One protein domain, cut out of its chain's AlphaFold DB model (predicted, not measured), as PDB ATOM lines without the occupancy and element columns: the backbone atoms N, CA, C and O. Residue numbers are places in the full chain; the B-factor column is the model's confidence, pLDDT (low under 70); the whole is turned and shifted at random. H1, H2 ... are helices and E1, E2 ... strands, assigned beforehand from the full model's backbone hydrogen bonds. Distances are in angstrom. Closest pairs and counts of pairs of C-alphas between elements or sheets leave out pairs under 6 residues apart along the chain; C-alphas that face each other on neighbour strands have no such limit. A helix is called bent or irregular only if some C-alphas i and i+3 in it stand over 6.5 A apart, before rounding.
ATOM      1  N   ARG A 220      46.699 -14.874 -23.732       93.38
ATOM      2  CA  ARG A 220      45.235 -14.786 -23.682       93.38
ATOM      3  C   ARG A 220      44.816 -13.473 -23.028       93.38
ATOM      4  O   ARG A 220      45.155 -13.227 -21.876       93.38
ATOM      5  N   ILE A 221      44.041 -12.659 -23.739       93.31
ATOM      6  CA  ILE A 221      43.633 -11.321 -23.303       93.31
ATOM      7  C   ILE A 221      42.124 -11.166 -23.462       93.31
ATOM      8  O   ILE A 221      41.576 -11.455 -24.520       93.31
ATOM      9  N   ASN A 222      41.440 -10.673 -22.434       94.25
ATOM     10  CA  ASN A 222      40.036 -10.286 -22.562       94.25
ATOM     11  C   ASN A 222      39.957  -8.903 -23.209       94.25
ATOM     12  O   ASN A 222      40.507  -7.940 -22.671       94.25
ATOM     13  N   VAL A 223      39.276  -8.805 -24.348       93.56
ATOM     14  CA  VAL A 223      39.235  -7.581 -25.150       93.56
ATOM     15  C   VAL A 223      37.835  -7.308 -25.692       93.56
ATOM     16  O   VAL A 223      36.955  -8.168 -25.687       93.56
ATOM     17  N   ARG A 224      37.626  -6.091 -26.186       92.31
ATOM     18  CA  ARG A 224      36.445  -5.688 -26.953       92.31
ATOM     19  C   ARG A 224      36.843  -5.404 -28.397       92.31
ATOM     20  O   ARG A 224      37.602  -4.468 -28.621       92.31
ATOM     21  N   HIS A 225      36.354  -6.184 -29.351       92.06
ATOM     22  CA  HIS A 225      36.563  -5.962 -30.779       92.06
ATOM     23  C   HIS A 225      35.679  -4.806 -31.256       92.06
ATOM     24  O   HIS A 225      34.459  -4.862 -31.114       92.06
ATOM     25  N   ILE A 226      36.293  -3.747 -31.780       90.25
ATOM     26  CA  ILE A 226      35.591  -2.583 -32.323       90.25
ATOM     27  C   ILE A 226      35.432  -2.805 -33.827       90.25
ATOM     28  O   ILE A 226      36.407  -2.820 -34.572       90.25
ATOM     29  N   THR A 227      34.193  -2.997 -34.267       87.25
ATOM     30  CA  THR A 227      33.864  -3.275 -35.670       87.25
ATOM     31  C   THR A 227      33.424  -1.995 -36.381       87.25
ATOM     32  O   THR A 227      32.793  -1.124 -35.776       87.25
ATOM     33  N   ASP A 228      33.754  -1.862 -37.667       83.19
ATOM     34  CA  ASP A 228      33.426  -0.667 -38.457       83.19
ATOM     35  C   ASP A 228      31.917  -0.603 -38.749       83.19
ATOM     36  O   ASP A 228      31.385  -1.348 -39.574       83.19
ATOM     37  N   GLY A 229      31.203   0.240 -38.001       81.06
ATOM     38  CA  GLY A 229      29.759   0.458 -38.143       81.06
ATOM     39  C   GLY A 229      28.855  -0.668 -37.623       81.06
ATOM     40  O   GLY A 229      27.637  -0.509 -37.645       81.06
ATOM     41  N   GLN A 230      29.411  -1.783 -37.135       84.19
ATOM     42  CA  GLN A 230      28.638  -2.932 -36.629       84.19
ATOM     43  C   GLN A 230      28.562  -3.000 -35.093       84.19
ATOM     44  O   GLN A 230      27.769  -3.770 -34.559       84.19
ATOM     45  N   GLY A 231      29.313  -2.153 -34.379       88.44
ATOM     46  CA  GLY A 231      29.300  -2.062 -32.917       88.44
ATOM     47  C   GLY A 231      30.572  -2.599 -32.256       88.44
ATOM     48  O   GLY A 231      31.639  -2.662 -32.869       88.44
ATOM     49  N   VAL A 232      30.485  -2.938 -30.971       91.88
ATOM     50  CA  VAL A 232      31.628  -3.404 -30.175       91.88
ATOM     51  C   VAL A 232      31.276  -4.732 -29.524       91.88
ATOM     52  O   VAL A 232      30.316  -4.791 -28.765       91.88
ATOM     53  N   VAL A 233      32.072  -5.767 -29.791       94.44
ATOM     54  CA  VAL A 233      31.823  -7.143 -29.338       94.44
ATOM     55  C   VAL A 233      32.833  -7.555 -28.279       94.44
ATOM     56  O   VAL A 233      34.043  -7.434 -28.481       94.44
ATOM     57  N   TYR A 234      32.367  -8.069 -27.143       94.12
ATOM     58  CA  TYR A 234      33.258  -8.607 -26.112       94.12
ATOM     59  C   TYR A 234      33.782  -9.998 -26.488       94.12
ATOM     60  O   TYR A 234      33.041 -10.820 -27.017       94.12
ATOM     61  N   GLY A 235      35.040 -10.306 -26.174       94.44
ATOM     62  CA  GLY A 235      35.612 -11.623 -26.443       94.44
ATOM     63  C   GLY A 235      37.014 -11.821 -25.877       94.44
ATOM     64  O   GLY A 235      37.498 -11.050 -25.043       94.44
ATOM     65  N   VAL A 236      37.666 -12.888 -26.328       95.06
ATOM     66  CA  VAL A 236      39.021 -13.265 -25.920       95.06
ATOM     67  C   VAL A 236      39.940 -13.213 -27.135       95.06
ATOM     68  O   VAL A 236      39.704 -13.898 -28.121       95.06
ATOM     69  N   LEU A 237      41.010 -12.424 -27.049       94.75
ATOM     70  CA  LEU A 237      42.109 -12.411 -28.007       94.75
ATOM     71  C   LEU A 237      43.199 -13.383 -27.546       94.75
ATOM     72  O   LEU A 237      43.752 -13.249 -26.456       94.75
ATOM     73  N   ILE A 238      43.506 -14.361 -28.383       95.12
ATOM     74  CA  ILE A 238      44.531 -15.379 -28.193       95.12
ATOM     75  C   ILE A 238      45.642 -15.095 -29.199       95.12
ATOM     76  O   ILE A 238      45.422 -15.172 -30.401       95.12
ATOM     77  N   VAL A 239      46.845 -14.779 -28.733       93.50
ATOM     78  CA  VAL A 239      48.001 -14.490 -29.590       93.50
ATOM     79  C   VAL A 239      49.013 -15.612 -29.442       93.50
ATOM     80  O   VAL A 239      49.662 -15.709 -28.410       93.50
ATOM     81  N   THR A 240      49.161 -16.460 -30.456       93.00
ATOM     82  CA  THR A 240      50.209 -17.495 -30.536       93.00
ATOM     83  C   THR A 240      51.325 -17.042 -31.492       93.00
ATOM     84  O   THR A 240      51.075 -16.186 -32.341       93.00
ATOM     85  N   PRO A 241      52.527 -17.650 -31.459       91.00
ATOM     86  CA  PRO A 241      53.566 -17.402 -32.462       91.00
ATOM     87  C   PRO A 241      53.122 -17.640 -33.911       91.00
ATOM     88  O   PRO A 241      53.692 -17.056 -34.822       91.00
ATOM     89  N   ASN A 242      52.119 -18.498 -34.134       90.50
ATOM     90  CA  ASN A 242      51.679 -18.881 -35.478       90.50
ATOM     91  C   ASN A 242      50.520 -18.020 -35.991       90.50
ATOM     92  O   ASN A 242      50.392 -17.813 -37.194       90.50
ATOM     93  N   ALA A 243      49.643 -17.568 -35.099       92.50
ATOM     94  CA  ALA A 243      48.431 -16.830 -35.432       92.50
ATOM     95  C   ALA A 243      47.899 -16.084 -34.210       92.50
ATOM     96  O   ALA A 243      48.073 -16.536 -33.075       92.50
ATOM     97  N   PHE A 244      47.171 -14.999 -34.443       93.00
ATOM     98  CA  PHE A 244      46.273 -14.447 -33.439       93.00
ATOM     99  C   PHE A 244      44.822 -14.793 -33.796       93.00
ATOM    100  O   PHE A 244      44.469 -14.951 -34.968       93.00
ATOM    101  N   MET A 245      43.997 -14.947 -32.771       94.56
ATOM    102  CA  MET A 245      42.610 -15.380 -32.863       94.56
ATOM    103  C   MET A 245      41.771 -14.551 -31.900       94.56
ATOM    104  O   MET A 245      42.145 -14.403 -30.743       94.56
ATOM    105  N   PHE A 246      40.647 -14.021 -32.350       95.38
ATOM    106  CA  PHE A 246      39.639 -13.406 -31.511       95.38
ATOM    107  C   PHE A 246      38.401 -14.291 -31.499       95.38
ATOM    108  O   PHE A 246      37.749 -14.467 -32.532       95.38
ATOM    109  N   ASP A 247      38.084 -14.796 -30.313       95.19
ATOM    110  CA  ASP A 247      36.899 -15.594 -30.044       95.19
ATOM    111  C   ASP A 247      35.831 -14.690 -29.396       95.19
ATOM    112  O   ASP A 247      35.994 -14.286 -28.233       95.19
ATOM    113  N   PRO A 248      34.753 -14.330 -30.120       95.56
ATOM    114  CA  PRO A 248      33.687 -13.490 -29.586       95.56
ATOM    115  C   PRO A 248      32.880 -14.224 -28.510       95.56
ATOM    116  O   PRO A 248      32.700 -15.442 -28.545       95.56
ATOM    117  N   ASN A 249      32.350 -13.473 -27.549       94.56
ATOM    118  CA  ASN A 249      31.477 -14.012 -26.520       94.56
ATOM    119  C   ASN A 249      30.080 -14.284 -27.091       94.56
ATOM    120  O   ASN A 249      29.387 -13.365 -27.516       94.56
ATOM    121  N   VAL A 250      29.636 -15.539 -27.018       93.19
ATOM    122  CA  VAL A 250      28.311 -15.981 -27.488       93.19
ATOM    123  C   VAL A 250      27.137 -15.312 -26.768       93.19
ATOM    124  O   VAL A 250      26.019 -15.362 -27.262       93.19
ATOM    125  N   SER A 251      27.368 -14.705 -25.601       92.31
ATOM    126  CA  SER A 251      26.341 -13.975 -24.846       92.31
ATOM    127  C   SER A 251      26.224 -12.493 -25.222       92.31
ATOM    128  O   SER A 251      25.369 -11.804 -24.672       92.31
ATOM    129  N   ASP A 252      27.091 -11.973 -26.096       92.75
ATOM    130  CA  ASP A 252      27.017 -10.582 -26.547       92.75
ATOM    131  C   ASP A 252      25.808 -10.394 -27.494       92.75
ATOM    132  O   ASP A 252      25.650 -11.203 -28.412       92.75
ATOM    133  N   PRO A 253      24.947  -9.369 -27.317       90.81
ATOM    134  CA  PRO A 253      23.747  -9.183 -28.141       90.81
ATOM    135  C   PRO A 253      24.028  -9.174 -29.645       90.81
ATOM    136  O   PRO A 253      23.302  -9.801 -30.412       90.81
ATOM    137  N   LEU A 254      25.124  -8.533 -30.064       91.44
ATOM    138  CA  LEU A 254      25.501  -8.463 -31.475       91.44
ATOM    139  C   LEU A 254      25.851  -9.845 -32.030       91.44
ATOM    140  O   LEU A 254      25.521 -10.160 -33.175       91.44
ATOM    141  N   VAL A 255      26.492 -10.674 -31.205       93.81
ATOM    142  CA  VAL A 255      26.888 -12.048 -31.531       93.81
ATOM    143  C   VAL A 255      25.684 -12.985 -31.534       93.81
ATOM    144  O   VAL A 255      25.624 -13.887 -32.361       93.81
ATOM    145  N   ILE A 256      24.706 -12.763 -30.654       92.88
ATOM    146  CA  ILE A 256      23.452 -13.528 -30.640       92.88
ATOM    147  C   ILE A 256      22.651 -13.260 -31.920       92.88
ATOM    148  O   ILE A 256      22.108 -14.192 -32.508       92.88
ATOM    149  N   GLU A 257      22.592 -12.004 -32.366       91.69
ATOM    150  CA  GLU A 257      21.818 -11.613 -33.548       91.69
ATOM    151  C   GLU A 257      22.453 -12.063 -34.869       91.69
ATOM    152  O   GLU A 257      21.739 -12.463 -35.787       91.69
ATOM    153  N   ARG A 258      23.784 -11.971 -34.989       89.88
ATOM    154  CA  ARG A 258      24.501 -12.216 -36.258       89.88
ATOM    155  C   ARG A 258      25.358 -13.476 -36.279       89.88
ATOM    156  O   ARG A 258      25.989 -13.747 -37.296       89.88
ATOM    157  N   GLY A 259      25.401 -14.206 -35.172       91.44
ATOM    158  CA  GLY A 259      26.245 -15.378 -34.996       91.44
ATOM    159  C   GLY A 259      27.714 -15.036 -34.678       91.44
ATOM    160  O   GLY A 259      28.220 -13.970 -35.057       91.44
ATOM    161  N   PRO A 260      28.435 -15.931 -33.974       90.62
ATOM    162  CA  PRO A 260      29.853 -15.758 -33.639       90.62
ATOM    163  C   PRO A 260      30.781 -15.732 -34.861       90.62
ATOM    164  O   PRO A 260      31.864 -15.153 -34.799       90.62
ATOM    165  N   GLU A 261      30.362 -16.300 -35.988       89.75
ATOM    166  CA  GLU A 261      31.115 -16.319 -37.241       89.75
ATOM    167  C   GLU A 261      31.320 -14.928 -37.850       89.75
ATOM    168  O   GLU A 261      32.291 -14.716 -38.571       89.75
ATOM    169  N   SER A 262      30.434 -13.976 -37.548       89.19
ATOM    170  CA  SER A 262      30.500 -12.623 -38.110       89.19
ATOM    171  C   SER A 262      31.549 -11.733 -37.437       89.19
ATOM    172  O   SER A 262      31.997 -10.755 -38.035       89.19
ATOM    173  N   TYR A 263      31.982 -12.094 -36.224       92.31
ATOM    174  CA  TYR A 263      32.918 -11.301 -35.418       92.31
ATOM    175  C   TYR A 263      34.208 -12.031 -35.062       92.31
ATOM    176  O   TYR A 263      35.120 -11.397 -34.528       92.31
ATOM    177  N   GLY A 264      34.293 -13.337 -35.333       91.56
ATOM    178  CA  GLY A 264      35.514 -14.114 -35.169       91.56
ATOM    179  C   GLY A 264      36.611 -13.626 -36.112       91.56
ATOM    180  O   GLY A 264      36.389 -13.469 -37.312       91.56
ATOM    181  N   VAL A 265      37.810 -13.399 -35.576       91.69
ATOM    182  CA  VAL A 265      38.971 -12.981 -36.376       91.69
ATOM    183  C   VAL A 265      40.083 -13.985 -36.171       91.69
ATOM    184  O   VAL A 265      40.478 -14.241 -35.045       91.69
ATOM    185  N   ILE A 266      40.623 -14.543 -37.248       92.69
ATOM    186  CA  ILE A 266      41.809 -15.396 -37.187       92.69
ATOM    187  C   ILE A 266      42.748 -14.924 -38.279       92.69
ATOM    188  O   ILE A 266      42.372 -14.931 -39.452       92.69
ATOM    189  N   ALA A 267      43.973 -14.553 -37.916       90.56
ATOM    190  CA  ALA A 267      45.006 -14.342 -38.916       90.56
ATOM    191  C   ALA A 267      46.361 -14.925 -38.480       90.56
ATOM    192  O   ALA A 267      46.809 -14.712 -37.347       90.56
ATOM    193  N   PRO A 268      47.023 -15.676 -39.383       93.56
ATOM    194  CA  PRO A 268      48.415 -16.069 -39.236       93.56
ATOM    195  C   PRO A 268      49.324 -14.881 -38.941       93.56
ATOM    196  O   PRO A 268      49.100 -13.777 -39.442       93.56
ATOM    197  N   MET A 269      50.387 -15.132 -38.180       88.50
ATOM    198  CA  MET A 269      51.331 -14.087 -37.794       88.50
ATOM    199  C   MET A 269      52.085 -13.502 -39.010       88.50
ATOM    200  O   MET A 269      52.464 -12.336 -39.009       88.50
ATOM    201  N   ASP A 270      52.171 -14.261 -40.107       90.12
ATOM    202  CA  ASP A 270      52.749 -13.828 -41.389       90.12
ATOM    203  C   ASP A 270      51.953 -12.712 -42.096       90.12
ATOM    204  O   ASP A 270      52.484 -12.029 -42.970       90.12
ATOM    205  N   TYR A 271      50.674 -12.519 -41.752       87.62
ATOM    206  CA  TYR A 271      49.829 -11.465 -42.337       87.62
ATOM    207  C   TYR A 271      49.803 -10.182 -41.504       87.62
ATOM    208  O   TYR A 271      49.125  -9.212 -41.857       87.62
ATOM    209  N   VAL A 272      50.543 -10.162 -40.399       86.12
ATOM    210  CA  VAL A 272      50.620  -9.035 -39.474       86.12
ATOM    211  C   VAL A 272      51.754  -8.133 -39.888       86.12
ATOM    212  O   VAL A 272      52.921  -8.482 -39.770       86.12
ATOM    213  N   VAL A 273      51.396  -6.956 -40.395       86.12
ATOM    214  CA  VAL A 273      52.390  -5.990 -40.871       86.12
ATOM    215  C   VAL A 273      52.666  -4.908 -39.846       86.12
ATOM    216  O   VAL A 273      53.806  -4.469 -39.740       86.12
ATOM    217  N   ASN A 274      51.656  -4.462 -39.098       82.81
ATOM    218  CA  ASN A 274      51.854  -3.454 -38.068       82.81
ATOM    219  C   ASN A 274      50.936  -3.678 -36.859       82.81
ATOM    220  O   ASN A 274      49.813  -4.164 -36.983       82.81
ATOM    221  N   ALA A 275      51.412  -3.279 -35.688       85.62
ATOM    222  CA  ALA A 275      50.648  -3.249 -34.454       85.62
ATOM    223  C   ALA A 275      50.906  -1.910 -33.761       85.62
ATOM    224  O   ALA A 275      52.052  -1.484 -33.625       85.62
ATOM    225  N   ALA A 276      49.839  -1.243 -33.340       84.75
ATOM    226  CA  ALA A 276      49.895   0.020 -32.628       84.75
ATOM    227  C   ALA A 276      49.058  -0.070 -31.351       84.75
ATOM    228  O   ALA A 276      48.035  -0.748 -31.287       84.75
ATOM    229  N   ILE A 277      49.492   0.629 -30.309       86.62
ATOM    230  CA  ILE A 277      48.763   0.700 -29.046       86.62
ATOM    231  C   ILE A 277      48.385   2.154 -28.821       86.62
ATOM    232  O   ILE A 277      49.241   3.035 -28.833       86.62
ATOM    233  N   TYR A 278      47.099   2.402 -28.612       82.50
ATOM    234  CA  TYR A 278      46.567   3.716 -28.291       82.50
ATOM    235  C   TYR A 278      46.042   3.707 -26.856       82.50
ATOM    236  O   TYR A 278      45.368   2.779 -26.426       82.50
ATOM    237  N   HIS A 279      46.311   4.756 -26.083       84.06
ATOM    238  CA  HIS A 279      45.737   4.881 -24.735       84.06
ATOM    239  C   HIS A 279      44.268   5.329 -24.744       84.06
ATOM    240  O   HIS A 279      43.556   5.151 -23.750       84.06
ATOM    241  N   ASP A 280      43.822   5.884 -25.871       80.94
ATOM    242  CA  ASP A 280      42.476   6.398 -26.081       80.94
ATOM    243  C   ASP A 280      41.985   6.070 -27.500       80.94
ATOM    244  O   ASP A 280      42.732   6.217 -28.470       80.94
ATOM    245  N   ILE A 281      40.716   5.665 -27.612       75.69
ATOM    246  CA  ILE A 281      40.030   5.393 -28.883       75.69
ATOM    247  C   ILE A 281      39.951   6.626 -29.777       75.69
ATOM    248  O   ILE A 281      39.910   6.481 -30.992       75.69
ATOM    249  N   ALA A 282      39.953   7.834 -29.205       76.31
ATOM    250  CA  ALA A 282      39.871   9.071 -29.981       76.31
ATOM    251  C   ALA A 282      41.076   9.264 -30.922       76.31
ATOM    252  O   ALA A 282      40.971   9.937 -31.947       76.31
ATOM    253  N   HIS A 283      42.220   8.656 -30.596       72.44
ATOM    254  CA  HIS A 283      43.417   8.692 -31.436       72.44
ATOM    255  C   HIS A 283      43.410   7.633 -32.548       72.44
ATOM    256  O   HIS A 283      44.260   7.677 -33.440       72.44
ATOM    257  N   MET A 284      42.451   6.704 -32.521       67.94
ATOM    258  CA  MET A 284      42.291   5.659 -33.523       67.94
ATOM    259  C   MET A 284      41.603   6.250 -34.757       67.94
ATOM    260  O   MET A 284      40.434   6.632 -34.724       67.94
TER     261      MET A 284
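AT A GLANCE: This is residues 220 to 284 of the 534 residues of the protein "Nuclear receptor coactivator 7" of Lygus hesperus (UniProt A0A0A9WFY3). A twisted, curled sheet of four strands makes the body, with the bent hairpin of E1 and E2 at one edge and the short helix H1 at one end. After E4 the printed part turns away, and E5 lies at a distance from the sheet. The 65 printed residues hold E1, E2, E3, H1, E4 and E5 in that order; the sheet runs E1, E2, E3, E4, all antiparallel, and the class is mostly strand. The whole is only just compact, close to loose, with a radius of gyration of the C-alphas of 12.5 A and spans of 32 by 29 by 19 A.

HOW THE PARTS SIT: E1, residues 220 to 227, bends by 52 degrees at residue 223. It forms a hairpin with E2, residues 231 to 239, which bends by 64 degrees at residue 234; N 225 and O 233 are 2.8 A apart. E2 forms another hairpin with E3, residues 243 to 248, with N 238 and O 245 at 2.7 A. E1, E2 and E3 are a meander, each strand the antiparallel neighbour of the one before. H1, residues 253 to 258, only grazes the sheet with residues 253 to 255; its closest C-alphas to E2 are those of Leu 254 and Val 233, 6.8 A apart. Every O i to N i+4 pair in H1 is within hydrogen-bond range. E4, residues 265 to 268, is an edge strand antiparallel to E3, with N 246 and O 265 at 2.7 A. E5, residues 274 to 278, pairs with no named strand and is apart from E4.

IN THESE COORDINATES: E1 starts at C-alpha 220 (45.235, -14.786, -23.682) and is 20.1 A long; E2 measures 22.7 A, E3 16.2 A and E5 13.2 A. E5 ends at C-alpha 278 (46.567, 3.716, -28.291).

THE WHOLE: The C-alphas of Pro 241 and Glu 257 are the two farthest apart, 32.3 A. The printed part has no cut and no long link. Residue 284 alone has a pLDDT under 70.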